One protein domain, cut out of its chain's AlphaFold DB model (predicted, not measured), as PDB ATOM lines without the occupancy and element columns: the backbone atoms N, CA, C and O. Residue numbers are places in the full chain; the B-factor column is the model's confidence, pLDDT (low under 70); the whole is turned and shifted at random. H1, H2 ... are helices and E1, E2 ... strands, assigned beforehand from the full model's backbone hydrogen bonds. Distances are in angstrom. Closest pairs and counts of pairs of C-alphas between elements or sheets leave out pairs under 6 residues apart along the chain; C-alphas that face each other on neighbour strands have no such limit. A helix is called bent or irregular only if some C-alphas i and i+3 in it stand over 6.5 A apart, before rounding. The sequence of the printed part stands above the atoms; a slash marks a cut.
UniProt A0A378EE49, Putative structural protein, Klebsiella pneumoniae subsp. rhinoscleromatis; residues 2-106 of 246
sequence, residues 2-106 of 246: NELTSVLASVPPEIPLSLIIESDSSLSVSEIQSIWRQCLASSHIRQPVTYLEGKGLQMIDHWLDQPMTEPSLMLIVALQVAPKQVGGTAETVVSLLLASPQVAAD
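AT A GLANCE: This is residues 2 to 106 of the 246 residues of the protein "Putative structural protein" of Klebsiella pneumoniae subsp. rhinoscleromatis (UniProt A0A378EE49). A twisted four-stranded sheet has the long helix H2 packed slantwise over one face, while the short helix H3 lies by E3 on the far side of the sheet from H2. The short helices H1 and H4 lie toward one end of the longest axis, and the E3-E4 loop, residues 81 to 91, reaches the other end. The printed part has 105 residues with four named helices and four named strands, in the order H1, E1, H2, E2, H3, E3, E4, H4; the class is mixed, helices and strands. The sheet's order is E2, E1, E3, E4, mixed: the first three are parallel and E4 is antiparallel to E3. The whole is compact, with a radius of gyration of the C-alphas of 14.8 A and spans of 44 by 31 by 21 A.

IN THESE COORDINATES: H1 is residues 2 to 9, with C-alpha 2 at (48.545, 19.434, -18.597). E1, residues 17 to 24, is 23.0 A long. H2, residues 29 to 41, is the longest helix at 18.1 A and begins at C-alpha 29, (26.894, 12.363, -24.610). E2 is residues 49 to 51 and H3 residues 58 to 65. E3, residues 73 to 80, measures 23.4 A, and E4, residues 92 to 99, 23.2 A. H4, residues 101 to 106, ends at C-alpha 106, (52.130, 10.926, -3.755); it is irregular, with C-alphas 102 and 105 7.3 A apart.

HOW THE PARTS SIT: The sheet is twisted, its C-alphas lying up to 4.3 A off its best plane. E1 and E3 are parallel at 10 degrees, with N 20 and O 75 at 2.9 A. E2, an edge strand, is parallel to E1 at 40 degrees, with N 50 and O 17 at 2.9 A. E3 and E4 form an antiparallel hairpin at 172 degrees, with N 76 and O 96 at 2.9 A. H2 is on the sheet at a height of 9.3 A, over E1, and runs slantwise to the strands, at 33 degrees to E1 on the local plane; the closest C-alphas of the two are those of Ser 23 and Val 29, 7.6 A apart. This gives two layers, a helix on one face of a sheet. E1, H2, E2 form a strand-helix-strand unit, two parallel neighbour strands with a helix between them in the chain; E2, H3, E3 form a split one, with E1 between its strands. Both crossovers are right-handed. H1 only grazes the sheet with residues 4 to 8, H3 with residues 59 to 63 and H4 with residues 101 to 106. H2 and H3 are apart. Every O i to N i+4 pair is within hydrogen-bond range in H1, H2 and H3; in H4 0 of 2 are, and 1 of 3 O i to N i+3 pairs.

THE WHOLE: The two C-alphas farthest apart are those of Thr 69 and Gly 87, 45.5 A. The printed part has no cut. The link from E3 to E4, 11 residues, is long. Mean pLDDT of the printed part is 88.0; residue 2 is under 70.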
ATOM      1  N   ASN A   2      47.108  19.432 -18.928       67.56
ATOM      2  CA  ASN A   2      48.545  19.434 -18.597       67.56
ATOM      3  C   ASN A   2      48.831  19.344 -17.086       67.56
ATOM      4  O   ASN A   2      49.664  18.539 -16.687       67.56
ATOM      5  N   GLU A   3      48.095  20.085 -16.250       75.44
ATOM      6  CA  GLU A   3      48.222  19.996 -14.782       75.44
ATOM      7  C   GLU A   3      47.894  18.589 -14.267       75.44
ATOM      8  O   GLU A   3      48.709  17.972 -13.589       75.44
ATOM      9  N   LEU A   4      46.757  18.028 -14.694       79.69
ATOM     10  CA  LEU A   4      46.369  16.651 -14.376       79.69
ATOM     11  C   LEU A   4      47.426  15.629 -14.829       79.69
ATOM     12  O   LEU A   4      47.706  14.679 -14.114       79.69
ATOM     13  N   THR A   5      48.035  15.831 -15.997       80.38
ATOM     14  CA  THR A   5      49.082  14.939 -16.519       80.38
ATOM     15  C   THR A   5      50.327  14.981 -15.636       80.38
ATOM     16  O   THR A   5      50.903  13.936 -15.352       80.38
ATOM     17  N   SER A   6      50.726  16.169 -15.170       82.56
ATOM     18  CA  SER A   6      51.845  16.326 -14.233       82.56
ATOM     19  C   SER A   6      51.574  15.623 -12.906       82.56
ATOM     20  O   SER A   6      52.452  14.945 -12.384       82.56
ATOM     21  N   VAL A   7      50.360  15.772 -12.375       86.44
ATOM     22  CA  VAL A   7      49.935  15.145 -11.118       86.44
ATOM     23  C   VAL A   7      49.873  13.620 -11.272       86.44
ATOM     24  O   VAL A   7      50.448  12.889 -10.482       86.44
ATOM     25  N   LEU A   8      49.271  13.109 -12.346       87.31
ATOM     26  CA  LEU A   8      49.182  11.667 -12.600       87.31
ATOM     27  C   LEU A   8      50.520  11.021 -12.992       87.31
ATOM     28  O   LEU A   8      50.664   9.799 -12.906       87.31
ATOM     29  N   ALA A   9      51.514  11.809 -13.407       86.50
ATOM     30  CA  ALA A   9      52.862  11.313 -13.660       86.50
ATOM     31  C   ALA A   9      53.605  10.926 -12.369       86.50
ATOM     32  O   ALA A   9      54.486  10.063 -12.442       86.50
ATOM     33  N   SER A  10      53.253  11.501 -11.207       86.31
ATOM     34  CA  SER A  10      53.831  11.098  -9.912       86.31
ATOM     35  C   SER A  10      53.277   9.769  -9.395       86.31
ATOM     36  O   SER A  10      53.894   9.147  -8.536       86.31
ATOM     37  N   VAL A  11      52.160   9.296  -9.956       89.94
ATOM     38  CA  VAL A  11      51.494   8.056  -9.548       89.94
ATOM     39  C   VAL A  11      51.986   6.868 -10.390       89.94
ATOM     40  O   VAL A  11      52.138   7.010 -11.615       89.94
ATOM     41  N   PRO A  12      52.202   5.682  -9.782       91.31
ATOM     42  CA  PRO A  12      52.447   4.446 -10.520       91.31
ATOM     43  C   PRO A  12      51.404   4.192 -11.629       91.31
ATOM     44  O   PRO A  12      50.209   4.426 -11.424       91.31
ATOM     45  N   PRO A  13      51.830   3.744 -12.825       92.56
ATOM     46  CA  PRO A  13      50.936   3.576 -13.969       92.56
ATOM     47  C   PRO A  13      49.918   2.439 -13.797       92.56
ATOM     48  O   PRO A  13      48.926   2.409 -14.514       92.56
ATOM     49  N   GLU A  14      50.127   1.515 -12.860       92.94
ATOM     50  CA  GLU A  14      49.238   0.377 -12.603       92.94
ATOM     51  C   GLU A  14      47.975   0.771 -11.828       92.94
ATOM     52  O   GLU A  14      47.002   0.017 -11.813       92.94
ATOM     53  N   ILE A  15      47.978   1.940 -11.181       93.75
ATOM     54  CA  ILE A  15      46.862   2.385 -10.349       93.75
ATOM     55  C   ILE A  15      45.688   2.785 -11.251       93.75
ATOM     56  O   ILE A  15      45.844   3.675 -12.092       93.75
ATOM     57  N   PRO A  16      44.504   2.166 -11.094       93.88
ATOM     58  CA  PRO A  16      43.364   2.438 -11.955       93.88
ATOM     59  C   PRO A  16      42.798   3.842 -11.742       93.88
ATOM     60  O   PRO A  16      42.675   4.319 -10.611       93.88
ATOM     61  N   LEU A  17      42.399   4.473 -12.850       93.56
ATOM     62  CA  LEU A  17      41.722   5.765 -12.868       93.56
ATOM     63  C   LEU A  17      40.269   5.590 -13.311       93.56
ATOM     64  O   LEU A  17      39.978   5.339 -14.479       93.56
ATOM     65  N   SER A  18      39.341   5.770 -12.378       94.00
ATOM     66  CA  SER A  18      37.920   5.878 -12.698       94.00
ATOM     67  C   SER A  18      37.615   7.275 -13.233       94.00
ATOM     68  O   SER A  18      38.060   8.259 -12.651       94.00
ATOM     69  N   LEU A  19      36.860   7.382 -14.322       92.56
ATOM     70  CA  LEU A  19      36.487   8.651 -14.941       92.56
ATOM     71  C   LEU A  19      34.970   8.817 -14.970       92.56
ATOM     72  O   LEU A  19      34.259   8.008 -15.570       92.56
ATOM     73  N   ILE A  20      34.497   9.903 -14.367       92.88
ATOM     74  CA  ILE A  20      33.108  10.356 -14.410       92.88
ATOM     75  C   ILE A  20      33.059  11.643 -15.227       92.88
ATOM     76  O   ILE A  20      33.803  12.587 -14.958       92.88
ATOM     77  N   ILE A  21      32.177  11.674 -16.227       91.50
ATOM     78  CA  ILE A  21      31.924  12.865 -17.037       91.50
ATOM     79  C   ILE A  21      30.448  13.217 -16.921       91.50
ATOM     80  O   ILE A  21      29.584  12.476 -17.391       91.50
ATOM     81  N   GLU A  22      30.173  14.378 -16.344       91.94
ATOM     82  CA  GLU A  22      28.846  14.971 -16.291       91.94
ATOM     83  C   GLU A  22      28.802  16.188 -17.205       91.94
ATOM     84  O   GLU A  22      29.684  17.046 -17.170       91.94
ATOM     85  N   SER A  23      27.781  16.267 -18.051       90.50
ATOM     86  CA  SER A  23      27.647  17.392 -18.964       90.50
ATOM     87  C   SER A  23      26.198  17.784 -19.199       90.50
ATOM     88  O   SER A  23      25.357  16.931 -19.480       90.50
ATOM     89  N   ASP A  24      25.953  19.088 -19.136       89.50
ATOM     90  CA  ASP A  24      24.829  19.758 -19.772       89.50
ATOM     91  C   ASP A  24      25.391  20.701 -20.843       89.50
ATOM     92  O   ASP A  24      26.065  21.688 -20.537       89.50
ATOM     93  N   SER A  25      25.206  20.331 -22.111       87.19
ATOM     94  CA  SER A  25      25.634  21.138 -23.251       87.19
ATOM     95  C   SER A  25      24.828  20.831 -24.509       87.19
ATOM     96  O   SER A  25      23.991  19.927 -24.540       87.19
ATOM     97  N   SER A  26      25.098  21.576 -25.583       85.62
ATOM     98  CA  SER A  26      24.531  21.303 -26.904       85.62
ATOM     99  C   SER A  26      25.074  20.029 -27.562       85.62
ATOM    100  O   SER A  26      24.509  19.588 -28.562       85.62
ATOM    101  N   LEU A  27      26.173  19.465 -27.049       85.69
ATOM    102  CA  LEU A  27      26.770  18.238 -27.571       85.69
ATOM    103  C   LEU A  27      26.063  17.008 -26.999       85.69
ATOM    104  O   LEU A  27      25.662  16.970 -25.835       85.69
ATOM    105  N   SER A  28      25.953  15.964 -27.814       84.00
ATOM    106  CA  SER A  28      25.505  14.656 -27.351       84.00
ATOM    107  C   SER A  28      26.522  14.028 -26.396       84.00
ATOM    108  O   SER A  28      27.731  14.263 -26.476       84.00
ATOM    109  N   VAL A  29      26.039  13.139 -25.524       79.19
ATOM    110  CA  VAL A  29      26.894  12.363 -24.610       79.19
ATOM    111  C   VAL A  29      27.985  11.601 -25.376       79.19
ATOM    112  O   VAL A  29      29.134  11.570 -24.939       79.19
ATOM    113  N   SER A  30      27.662  11.037 -26.546       82.81
ATOM    114  CA  SER A  30      28.626  10.331 -27.399       82.81
ATOM    115  C   SER A  30      29.728  11.235 -27.944       82.81
ATOM    116  O   SER A  30      30.884  10.814 -27.990       82.81
ATOM    117  N   GLU A  31      29.402  12.469 -28.338       88.81
ATOM    118  CA  GLU A  31      30.401  13.435 -28.816       88.81
ATOM    119  C   GLU A  31      31.353  13.822 -27.689       88.81
ATOM    120  O   GLU A  31      32.568  13.769 -27.865       88.81
ATOM    121  N   ILE A  32      30.818  14.116 -26.503       84.56
ATOM    122  CA  ILE A  32      31.620  14.458 -25.323       84.56
ATOM    123  C   ILE A  32      32.539  13.296 -24.934       84.56
ATOM    124  O   ILE A  32      33.733  13.500 -24.721       84.56
ATOM    125  N   GLN A  33      32.019  12.067 -24.883       81.81
ATOM    126  CA  GLN A  33      32.833  10.883 -24.606       81.81
ATOM    127  C   GLN A  33      33.912  10.667 -25.672       81.81
ATOM    128  O   GLN A  33      35.039  10.308 -25.334       81.81
ATOM    129  N   SER A  34      33.600  10.888 -26.952       86.88
ATOM    130  CA  SER A  34      34.576  10.771 -28.040       86.88
ATOM    131  C   SER A  34      35.695  11.806 -27.911       86.88
ATOM    132  O   SER A  34      36.865  11.432 -28.007       86.88
ATOM    133  N   ILE A  35      35.352  13.064 -27.609       87.94
ATOM    134  CA  ILE A  35      36.316  14.143 -27.352       87.94
ATOM    135  C   ILE A  35      37.215  13.770 -26.173       87.94
ATOM    136  O   ILE A  35      38.436  13.806 -26.300       87.94
ATOM    137  N   TRP A  36      36.640  13.334 -25.050       84.88
ATOM    138  CA  TRP A  36      37.418  12.935 -23.875       84.88
ATOM    139  C   TRP A  36      38.335  11.746 -24.147       84.88
ATOM    140  O   TRP A  36      39.502  11.783 -23.759       84.88
ATOM    141  N   ARG A  37      37.867  10.726 -24.876       84.38
ATOM    142  CA  ARG A  37      38.717   9.602 -25.306       84.38
ATOM    143  C   ARG A  37      39.895  10.078 -26.148       84.38
ATOM    144  O   ARG A  37      41.011   9.623 -25.919       84.38
ATOM    145  N   GLN A  38      39.667  10.994 -27.087       87.56
ATOM    146  CA  GLN A  38      40.733  11.552 -27.917       87.56
ATOM    147  C   GLN A  38      41.724  12.372 -27.082       87.56
ATOM    148  O   GLN A  38      42.932  12.182 -27.213       87.56
ATOM    149  N   CYS A  39      41.226  13.227 -26.187       85.81
ATOM    150  CA  CYS A  39      42.049  14.005 -25.266       85.81
ATOM    151  C   CYS A  39      42.936  13.096 -24.404       85.81
ATOM    152  O   CYS A  39      44.146  13.312 -24.351       85.81
ATOM    153  N   LEU A  40      42.369  12.046 -23.808       83.31
ATOM    154  CA  LEU A  40      43.114  11.079 -22.999       83.31
ATOM    155  C   LEU A  40      44.133  10.290 -23.821       83.31
ATOM    156  O   LEU A  40      45.272  10.160 -23.385       83.31
ATOM    157  N   ALA A  41      43.777   9.830 -25.024       84.44
ATOM    158  CA  ALA A  41      44.705   9.126 -25.910       84.44
ATOM    159  C   ALA A  41      45.893  10.003 -26.340       84.44
ATOM    160  O   ALA A  41      46.991   9.499 -26.555       84.44
ATOM    161  N   SER A  42      45.677  11.315 -26.455       85.31
ATOM    162  CA  SER A  42      46.732  12.296 -26.731       85.31
ATOM    163  C   SER A  42      47.476  12.785 -25.483       85.31
ATOM    164  O   SER A  42      48.433  13.551 -25.596       85.31
ATOM    165  N   SER A  43      47.031  12.386 -24.290       83.31
ATOM    166  CA  SER A  43      47.651  12.773 -23.025       83.31
ATOM    167  C   SER A  43      48.772  11.805 -22.639       83.31
ATOM    168  O   SER A  43      48.823  10.677 -23.117       83.31
ATOM    169  N   HIS A  44      49.649  12.218 -21.720       84.38
ATOM    170  CA  HIS A  44      50.665  11.323 -21.143       84.38
ATOM    171  C   HIS A  44      50.147  10.589 -19.893       84.38
ATOM    172  O   HIS A  44      50.937  10.177 -19.044       84.38
ATOM    173  N   ILE A  45      48.824  10.463 -19.742       86.88
ATOM    174  CA  ILE A  45      48.205   9.693 -18.660       86.88
ATOM    175  C   ILE A  45      48.490   8.214 -18.912       86.88
ATOM    176  O   ILE A  45      48.239   7.699 -19.999       86.88
ATOM    177  N   ARG A  46      49.048   7.540 -17.903       90.75
ATOM    178  CA  ARG A  46      49.510   6.145 -18.013       90.75
ATOM    179  C   ARG A  46      48.578   5.153 -17.324       90.75
ATOM    180  O   ARG A  46      48.713   3.956 -17.544       90.75
ATOM    181  N   GLN A  47      47.672   5.655 -16.490       92.94
ATOM    182  CA  GLN A  47      46.747   4.850 -15.706       92.94
ATOM    183  C   GLN A  47      45.725   4.151 -16.613       92.94
ATOM    184  O   GLN A  47      45.241   4.771 -17.568       92.94
ATOM    185  N   PRO A  48      45.334   2.896 -16.323       92.38
ATOM    186  CA  PRO A  48      44.207   2.273 -16.998       92.38
ATOM    187  C   PRO A  48      42.923   3.029 -16.631       92.38
ATOM    188  O   PRO A  48      42.539   3.095 -15.461       92.38
ATOM    189  N   VAL A  49      42.282   3.627 -17.640       91.62
ATOM    190  CA  VAL A  49      41.087   4.463 -17.458       91.62
ATOM    191  C   VAL A  49      39.813   3.643 -17.643       91.62
ATOM    192  O   VAL A  49      39.592   3.071 -18.712       91.62
ATOM    193  N   THR A  50      38.935   3.669 -16.641       91.56
ATOM    194  CA  THR A  50      37.593   3.068 -16.690       91.56
ATOM    195  C   THR A  50      36.536   4.158 -16.591       91.56
ATOM    196  O   THR A  50      36.533   4.939 -15.645       91.56
ATOM    197  N   TYR A  51      35.613   4.209 -17.549       89.69
ATOM    198  CA  TYR A  51      34.482   5.137 -17.501       89.69
ATOM    199  C   TYR A  51      33.394   4.580 -16.589       89.69
ATOM    200  O   TYR A  51      32.989   3.430 -16.755       89.69
ATOM    201  N   LEU A  52      32.914   5.398 -15.656       90.19
ATOM    202  CA  LEU A  52      31.797   5.046 -14.788       90.19
ATOM    203  C   LEU A  52      30.526   5.760 -15.245       90.19
ATOM    204  O   LEU A  52      30.540   6.957 -15.540       90.19
ATOM    205  N   GLU A  53      29.425   5.018 -15.281       87.75
ATOM    206  CA  GLU A  53      28.096   5.573 -15.516       87.75
ATOM    207  C   GLU A  53      27.452   5.978 -14.190       87.75
ATOM    208  O   GLU A  53      27.450   5.214 -13.227       87.75
ATOM    209  N   GLY A  54      26.883   7.179 -14.155       88.12
ATOM    210  CA  GLY A  54      26.149   7.714 -13.014       88.12
ATOM    211  C   GLY A  54      26.361   9.218 -12.872       88.12
ATOM    212  O   GLY A  54      26.878   9.854 -13.793       88.12
ATOM    213  N   LYS A  55      25.865   9.807 -11.778       89.06
ATOM    214  CA  LYS A  55      25.776  11.267 -11.615       89.06
ATOM    215  C   LYS A  55      25.933  11.702 -10.163       89.06
ATOM    216  O   LYS A  55      25.460  11.015  -9.256       89.06
ATOM    217  N   GLY A  56      26.504  12.885  -9.972       93.44
ATOM    218  CA  GLY A  56      26.551  13.583  -8.698       93.44
ATOM    219  C   GLY A  56      27.250  12.809  -7.581       93.44
ATOM    220  O   GLY A  56      28.023  11.872  -7.794       93.44
ATOM    221  N   LEU A  57      26.948  13.210  -6.348       96.44
ATOM    222  CA  LEU A  57      27.617  12.713  -5.144       96.44
ATOM    223  C   LEU A  57      27.311  11.250  -4.810       96.44
ATOM    224  O   LEU A  57      28.085  10.627  -4.086       96.44
ATOM    225  N   GLN A  58      26.271  10.665  -5.413       95.06
ATOM    226  CA  GLN A  58      26.029   9.226  -5.343       95.06
ATOM    227  C   GLN A  58      27.249   8.431  -5.829       95.06
ATOM    228  O   GLN A  58      27.556   7.383  -5.269       95.06
ATOM    229  N   MET A  59      27.979   8.938  -6.826       94.31
ATOM    230  CA  MET A  59      29.173   8.266  -7.339       94.31
ATOM    231  C   MET A  59      30.300   8.198  -6.311       94.31
ATOM    232  O   MET A  59      30.995   7.188  -6.240       94.31
ATOM    233  N   ILE A  60      30.456   9.244  -5.495       95.00
ATOM    234  CA  ILE A  60      31.429   9.257  -4.397       95.00
ATOM    235  C   ILE A  60      31.001   8.275  -3.313       95.00
ATOM    236  O   ILE A  60      31.815   7.483  -2.852       95.00
ATOM    237  N   ASP A  61      29.723   8.300  -2.938       94.50
ATOM    238  CA  ASP A  61      29.161   7.398  -1.932       94.50
ATOM    239  C   ASP A  61      29.378   5.918  -2.306       94.50
ATOM    240  O   ASP A  61      29.930   5.152  -1.519       94.50
ATOM    241  N   HIS A  62      29.075   5.544  -3.557       92.19
ATOM    242  CA  HIS A  62      29.276   4.178  -4.063       92.19
ATOM    243  C   HIS A  62      30.754   3.803  -4.180       92.19
ATOM    244  O   HIS A  62      31.118   2.641  -3.986       92.19
ATOM    245  N   TRP A  63      31.613   4.764  -4.528       90.94
ATOM    246  CA  TRP A  63      33.050   4.528  -4.584       90.94
ATOM    247  C   TRP A  63      33.614   4.248  -3.193       90.94
ATOM    248  O   TRP A  63      34.375   3.299  -3.044       90.94
ATOM    249  N   LEU A  64      33.174   4.993  -2.177       89.94
ATOM    250  CA  LEU A  64      33.583   4.814  -0.782       89.94
ATOM    251  C   LEU A  64      33.003   3.553  -0.117       89.94
ATOM    252  O   LEU A  64      33.508   3.147   0.928       89.94
ATOM    253  N   ASP A  65      31.984   2.917  -0.704       87.88
ATOM    254  CA  ASP A  65      31.482   1.602  -0.269       87.88
ATOM    255  C   ASP A  65      32.365   0.432  -0.703       87.88
ATOM    256  O   ASP A  65      32.290  -0.656  -0.122       87.88
ATOM    257  N   GLN A  66      33.204   0.623  -1.722       81.12
ATOM    258  CA  GLN A  66      34.164  -0.404  -2.099       81.12
ATOM    259  C   GLN A  66      35.218  -0.525  -0.995       81.12
ATOM    260  O   GLN A  66      35.671   0.497  -0.473       81.12
ATOM    261  N   PRO A  67      35.664  -1.744  -0.642       73.44
ATOM    262  CA  PRO A  67      36.795  -1.904   0.256       73.44
ATOM    263  C   PRO A  67      37.979  -1.091  -0.279       73.44
ATOM    264  O   PRO A  67      38.553  -1.422  -1.314       73.44
ATOM    265  N   MET A  68      38.345  -0.014   0.423       74.50
ATOM    266  CA  MET A  68      39.497   0.836   0.095       74.50
ATOM    267  C   MET A  68      40.802   0.118   0.468       74.50
ATOM    268  O   MET A  68      41.640   0.661   1.181       74.50
ATOM    269  N   THR A  69      40.949  -1.146   0.075       77.62
ATOM    270  CA  THR A  69      42.152  -1.956   0.285       77.62
ATOM    271  C   THR A  69      43.136  -1.776  -0.861       77.62
ATOM    272  O   THR A  69      44.341  -1.815  -0.628       77.62
ATOM    273  N   GLU A  70      42.627  -1.529  -2.069       86.50
ATOM    274  CA  GLU A  70      43.436  -1.320  -3.265       86.50
ATOM    275  C   GLU A  70      43.597   0.175  -3.588       86.50
ATOM    276  O   GLU A  70      42.627   0.940  -3.500       86.50
ATOM    277  N   PRO A  71      44.804   0.610  -3.992       91.06
ATOM    278  CA  PRO A  71      45.044   1.933  -4.554       91.06
ATOM    279  C   PRO A  71      44.088   2.266  -5.704       91.06
ATOM    280  O   PRO A  71      43.977   1.504  -6.665       91.06
ATOM    281  N   SER A  72      43.428   3.421  -5.654       92.50
ATOM    282  CA  SER A  72      42.570   3.863  -6.756       92.50
ATOM    283  C   SER A  72      42.488   5.380  -6.870       92.50
ATOM    284  O   SER A  72      42.655   6.117  -5.896       92.50
ATOM    285  N   LEU A  73      42.222   5.838  -8.092       94.69
ATOM    286  CA  LEU A  73      41.973   7.234  -8.417       94.69
ATOM    287  C   LEU A  73      40.580   7.395  -9.020       94.69
ATOM    288  O   LEU A  73      40.092   6.522  -9.742       94.69
ATOM    289  N   MET A  74      39.977   8.556  -8.793       94.81
ATOM    290  CA  MET A  74      38.746   8.971  -9.450       94.81
ATOM    291  C   MET A  74      38.896  10.398  -9.974       94.81
ATOM    292  O   MET A  74      39.127  11.329  -9.210       94.81
ATOM    293  N   LEU A  75      38.744  10.575 -11.283       94.44
ATOM    294  CA  LEU A  75      38.654  11.872 -11.935       94.44
ATOM    295  C   LEU A  75      37.198  12.174 -12.264       94.44
ATOM    296  O   LEU A  75      36.526  11.414 -12.959       94.44
ATOM    297  N   ILE A  76      36.742  13.327 -11.801       95.06
ATOM    298  CA  ILE A  76      35.419  13.865 -12.087       95.06
ATOM    299  C   ILE A  76      35.610  15.068 -12.979       95.06
ATOM    300  O   ILE A  76      36.424  15.941 -12.681       95.06
ATOM    301  N   VAL A  77      34.855  15.115 -14.066       92.62
ATOM    302  CA  VAL A  77      34.771  16.260 -14.962       92.62
ATOM    303  C   VAL A  77      33.306  16.631 -15.078       92.62
ATOM    304  O   VAL A  77      32.509  15.837 -15.572       92.62
ATOM    305  N   ALA A  78      32.960  17.847 -14.673       94.06
ATOM    306  CA  ALA A  78      31.617  18.371 -14.834       94.06
ATOM    307  C   ALA A  78      31.615  19.650 -15.670       94.06
ATOM    308  O   ALA A  78      32.432  20.553 -15.471       94.06
ATOM    309  N   LEU A  79      30.687  19.694 -16.620       92.38
ATOM    310  CA  LEU A  79      30.581  20.698 -17.669       92.38
ATOM    311  C   LEU A  79      29.136  21.196 -17.756       92.38
ATOM    312  O   LEU A  79      28.246  20.438 -18.122       92.38
ATOM    313  N   GLN A  80      28.918  22.480 -17.518       92.06
ATOM    314  CA  GLN A  80      27.702  23.177 -17.915       92.06
ATOM    315  C   GLN A  80      28.071  24.299 -18.881       92.06
ATOM    316  O   GLN A  80      28.650  25.298 -18.466       92.06
ATOM    317  N   VAL A  81      27.756  24.140 -20.165       90.12
ATOM    318  CA  VAL A  81      28.066  25.129 -21.213       90.12
ATOM    319  C   VAL A  81      26.883  25.253 -22.156       90.12
ATOM    320  O   VAL A  81      26.364  24.243 -22.620       90.12
ATOM    321  N   ALA A  82      26.481  26.485 -22.467       85.06
ATOM    322  CA  ALA A  82      25.294  26.787 -23.260       85.06
ATOM    323  C   ALA A  82      24.035  26.010 -22.798       85.06
ATOM    324  O   ALA A  82      23.417  25.309 -23.611       85.06
ATOM    325  N   PRO A  83      23.636  26.101 -21.509       78.75
ATOM    326  CA  PRO A  83      22.448  25.409 -21.022       78.75
ATOM    327  C   PRO A  83      21.202  25.898 -21.768       78.75
ATOM    328  O   PRO A  83      21.060  27.083 -22.081       78.75
ATOM    329  N   LYS A  84      20.251  24.990 -22.027       75.38
ATOM    330  CA  LYS A  84      19.007  25.326 -22.753       75.38
ATOM    331  C   LYS A  84      18.217  26.445 -22.071       75.38
ATOM    332  O   LYS A  84      17.594  27.263 -22.745       75.38
ATOM    333  N   GLN A  85      18.235  26.467 -20.740       76.12
ATOM    334  CA  GLN A  85      17.688  27.546 -19.931       76.12
ATOM    335  C   GLN A  85      18.842  28.415 -19.427       76.12
ATOM    336  O   GLN A  85      19.527  28.034 -18.492       76.12
ATOM    337  N   VAL A  86      19.035  29.584 -20.039       75.50
ATOM    338  CA  VAL A  86      20.152  30.495 -19.715       75.50
ATOM    339  C   VAL A  86      19.871  31.355 -18.471       75.50
ATOM    340  O   VAL A  86      20.779  31.774 -17.756       75.50
ATOM    341  N   GLY A  87      18.599  31.664 -18.206       83.19
ATOM    342  CA  GLY A  87      18.218  32.576 -17.127       83.19
ATOM    343  C   GLY A  87      18.516  31.998 -15.743       83.19
ATOM    344  O   GLY A  87      17.907  31.003 -15.354       83.19
ATOM    345  N   GLY A  88      19.401  32.655 -14.989       85.75
ATOM    346  CA  GLY A  88      19.760  32.264 -13.621       85.75
ATOM    347  C   GLY A  88      20.734  31.085 -13.524       85.75
ATOM    348  O   GLY A  88      20.938  30.572 -12.426       85.75
ATOM    349  N   THR A  89      21.333  30.657 -14.638       91.12
ATOM    350  CA  THR A  89      22.351  29.593 -14.679       91.12
ATOM    351  C   THR A  89      23.760  30.152 -14.850       91.12
ATOM    352  O   THR A  89      23.927  31.248 -15.382       91.12
ATOM    353  N   ALA A  90      24.765  29.367 -14.463       92.06
ATOM    354  CA  ALA A  90      26.178  29.656 -14.691       92.06
ATOM    355  C   ALA A  90      26.763  28.722 -15.757       92.06
ATOM    356  O   ALA A  90      26.452  27.529 -15.756       92.06
ATOM    357  N   GLU A  91      27.635  29.232 -16.626       93.31
ATOM    358  CA  GLU A  91      28.526  28.367 -17.403       93.31
ATOM    359  C   GLU A  91      29.728  27.989 -16.545       93.31
ATOM    360  O   GLU A  91      30.435  28.862 -16.038       93.31
ATOM    361  N   THR A  92      29.965  26.690 -16.385       93.31
ATOM    362  CA  THR A  92      30.982  26.199 -15.464       93.31
ATOM    363  C   THR A  92      31.649  24.937 -15.976       93.31
ATOM    364  O   THR A  92      30.997  24.010 -16.451       93.31
ATOM    365  N   VAL A  93      32.968  24.874 -15.809       93.06
ATOM    366  CA  VAL A  93      33.758  23.657 -15.984       93.06
ATOM    367  C   VAL A  93      34.563  23.440 -14.717       93.06
ATOM    368  O   VAL A  93      35.256  24.343 -14.257       93.06
ATOM    369  N   VAL A  94      34.476  22.242 -14.156       94.12
ATOM    370  CA  VAL A  94      35.228  21.855 -12.964       94.12
ATOM    371  C   VAL A  94      35.744  20.436 -13.125       94.12
ATOM    372  O   VAL A  94      35.071  19.569 -13.687       94.12
ATOM    373  N   SER A  95      36.955  20.203 -12.630       93.00
ATOM    374  CA  SER A  95      37.522  18.866 -12.532       93.00
ATOM    375  C   SER A  95      38.099  18.627 -11.149       93.00
ATOM    376  O   SER A  95      38.815  19.485 -10.634       93.00
ATOM    377  N   LEU A  96      37.829  17.457 -10.582       95.25
ATOM    378  CA  LEU A  96      38.337  17.034  -9.281       95.25
ATOM    379  C   LEU A  96      39.029  15.684  -9.434       95.25
ATOM    380  O   LEU A  96      38.456  14.762 -10.010       95.25
ATOM    381  N   LEU A  97      40.251  15.573  -8.916       95.25
ATOM    382  CA  LEU A  97      40.952  14.300  -8.789       95.25
ATOM    383  C   LEU A  97      40.894  13.865  -7.325       95.25
ATOM    384  O   LEU A  97      41.399  14.560  -6.446       95.25
ATOM    385  N   LEU A  98      40.281  12.715  -7.087       94.94
ATOM    386  CA  LEU A  98      40.232  12.045  -5.802       94.94
ATOM    387  C   LEU A  98      41.169  10.848  -5.830       94.94
ATOM    388  O   LEU A  98      41.371  10.211  -6.868       94.94
ATOM    389  N   ALA A  99      41.720  10.538  -4.668       93.44
ATOM    390  CA  ALA A  99      42.672   9.462  -4.503       93.44
ATOM    391  C   ALA A  99      42.352   8.699  -3.226       93.44
ATOM    392  O   ALA A  99      42.006   9.306  -2.210       93.44
ATOM    393  N   SER A 100      42.480   7.376  -3.270       91.44
ATOM    394  CA  SER A 100      42.404   6.581  -2.054       91.44
ATOM    395  C   SER A 100      43.591   6.920  -1.129       91.44
ATOM    396  O   SER A 100      44.655   7.338  -1.610       91.44
ATOM    397  N   PRO A 101      43.464   6.746   0.201       85.81
ATOM    398  CA  PRO A 101      44.514   7.130   1.151       85.81
ATOM    399  C   PRO A 101      45.898   6.530   0.855       85.81
ATOM    400  O   PRO A 101      46.913   7.140   1.178       85.81
ATOM    401  N   GLN A 102      45.948   5.363   0.204       87.19
ATOM    402  CA  GLN A 102      47.180   4.655  -0.163       87.19
ATOM    403  C   GLN A 102      48.054   5.420  -1.161       87.19
ATOM    404  O   GLN A 102      49.261   5.210  -1.174       87.19
ATOM    405  N   VAL A 103      47.453   6.269  -1.998       86.62
ATOM    406  CA  VAL A 103      48.138   7.008  -3.078       86.62
ATOM    407  C   VAL A 103      48.031   8.518  -2.918       86.62
ATOM    408  O   VAL A 103      48.699   9.268  -3.623       86.62
ATOM    409  N   ALA A 104      47.218   8.987  -1.969       82.81
ATOM    410  CA  ALA A 104      47.020  10.407  -1.717       82.81
ATOM    411  C   ALA A 104      48.333  11.130  -1.369       82.81
ATOM    412  O   ALA A 104      48.537  12.257  -1.812       82.81
ATOM    413  N   ALA A 105      49.246  10.488  -0.629       75.50
ATOM    414  CA  ALA A 105      50.524  11.092  -0.239       75.50
ATOM    415  C   ALA A 105      51.415  11.462  -1.442       75.50
ATOM    416  O   ALA A 105      52.103  12.481  -1.396       75.50
ATOM    417  N   ASP A 106      51.346  10.694  -2.533       79.00
ATOM    418  CA  ASP A 106      52.130  10.926  -3.755       79.00
ATOM    419  C   ASP A 106      51.581  12.086  -4.609       79.00
ATOM    420  O   ASP A 106      52.215  12.520  -5.576       79.00
TER     421      ASP A 106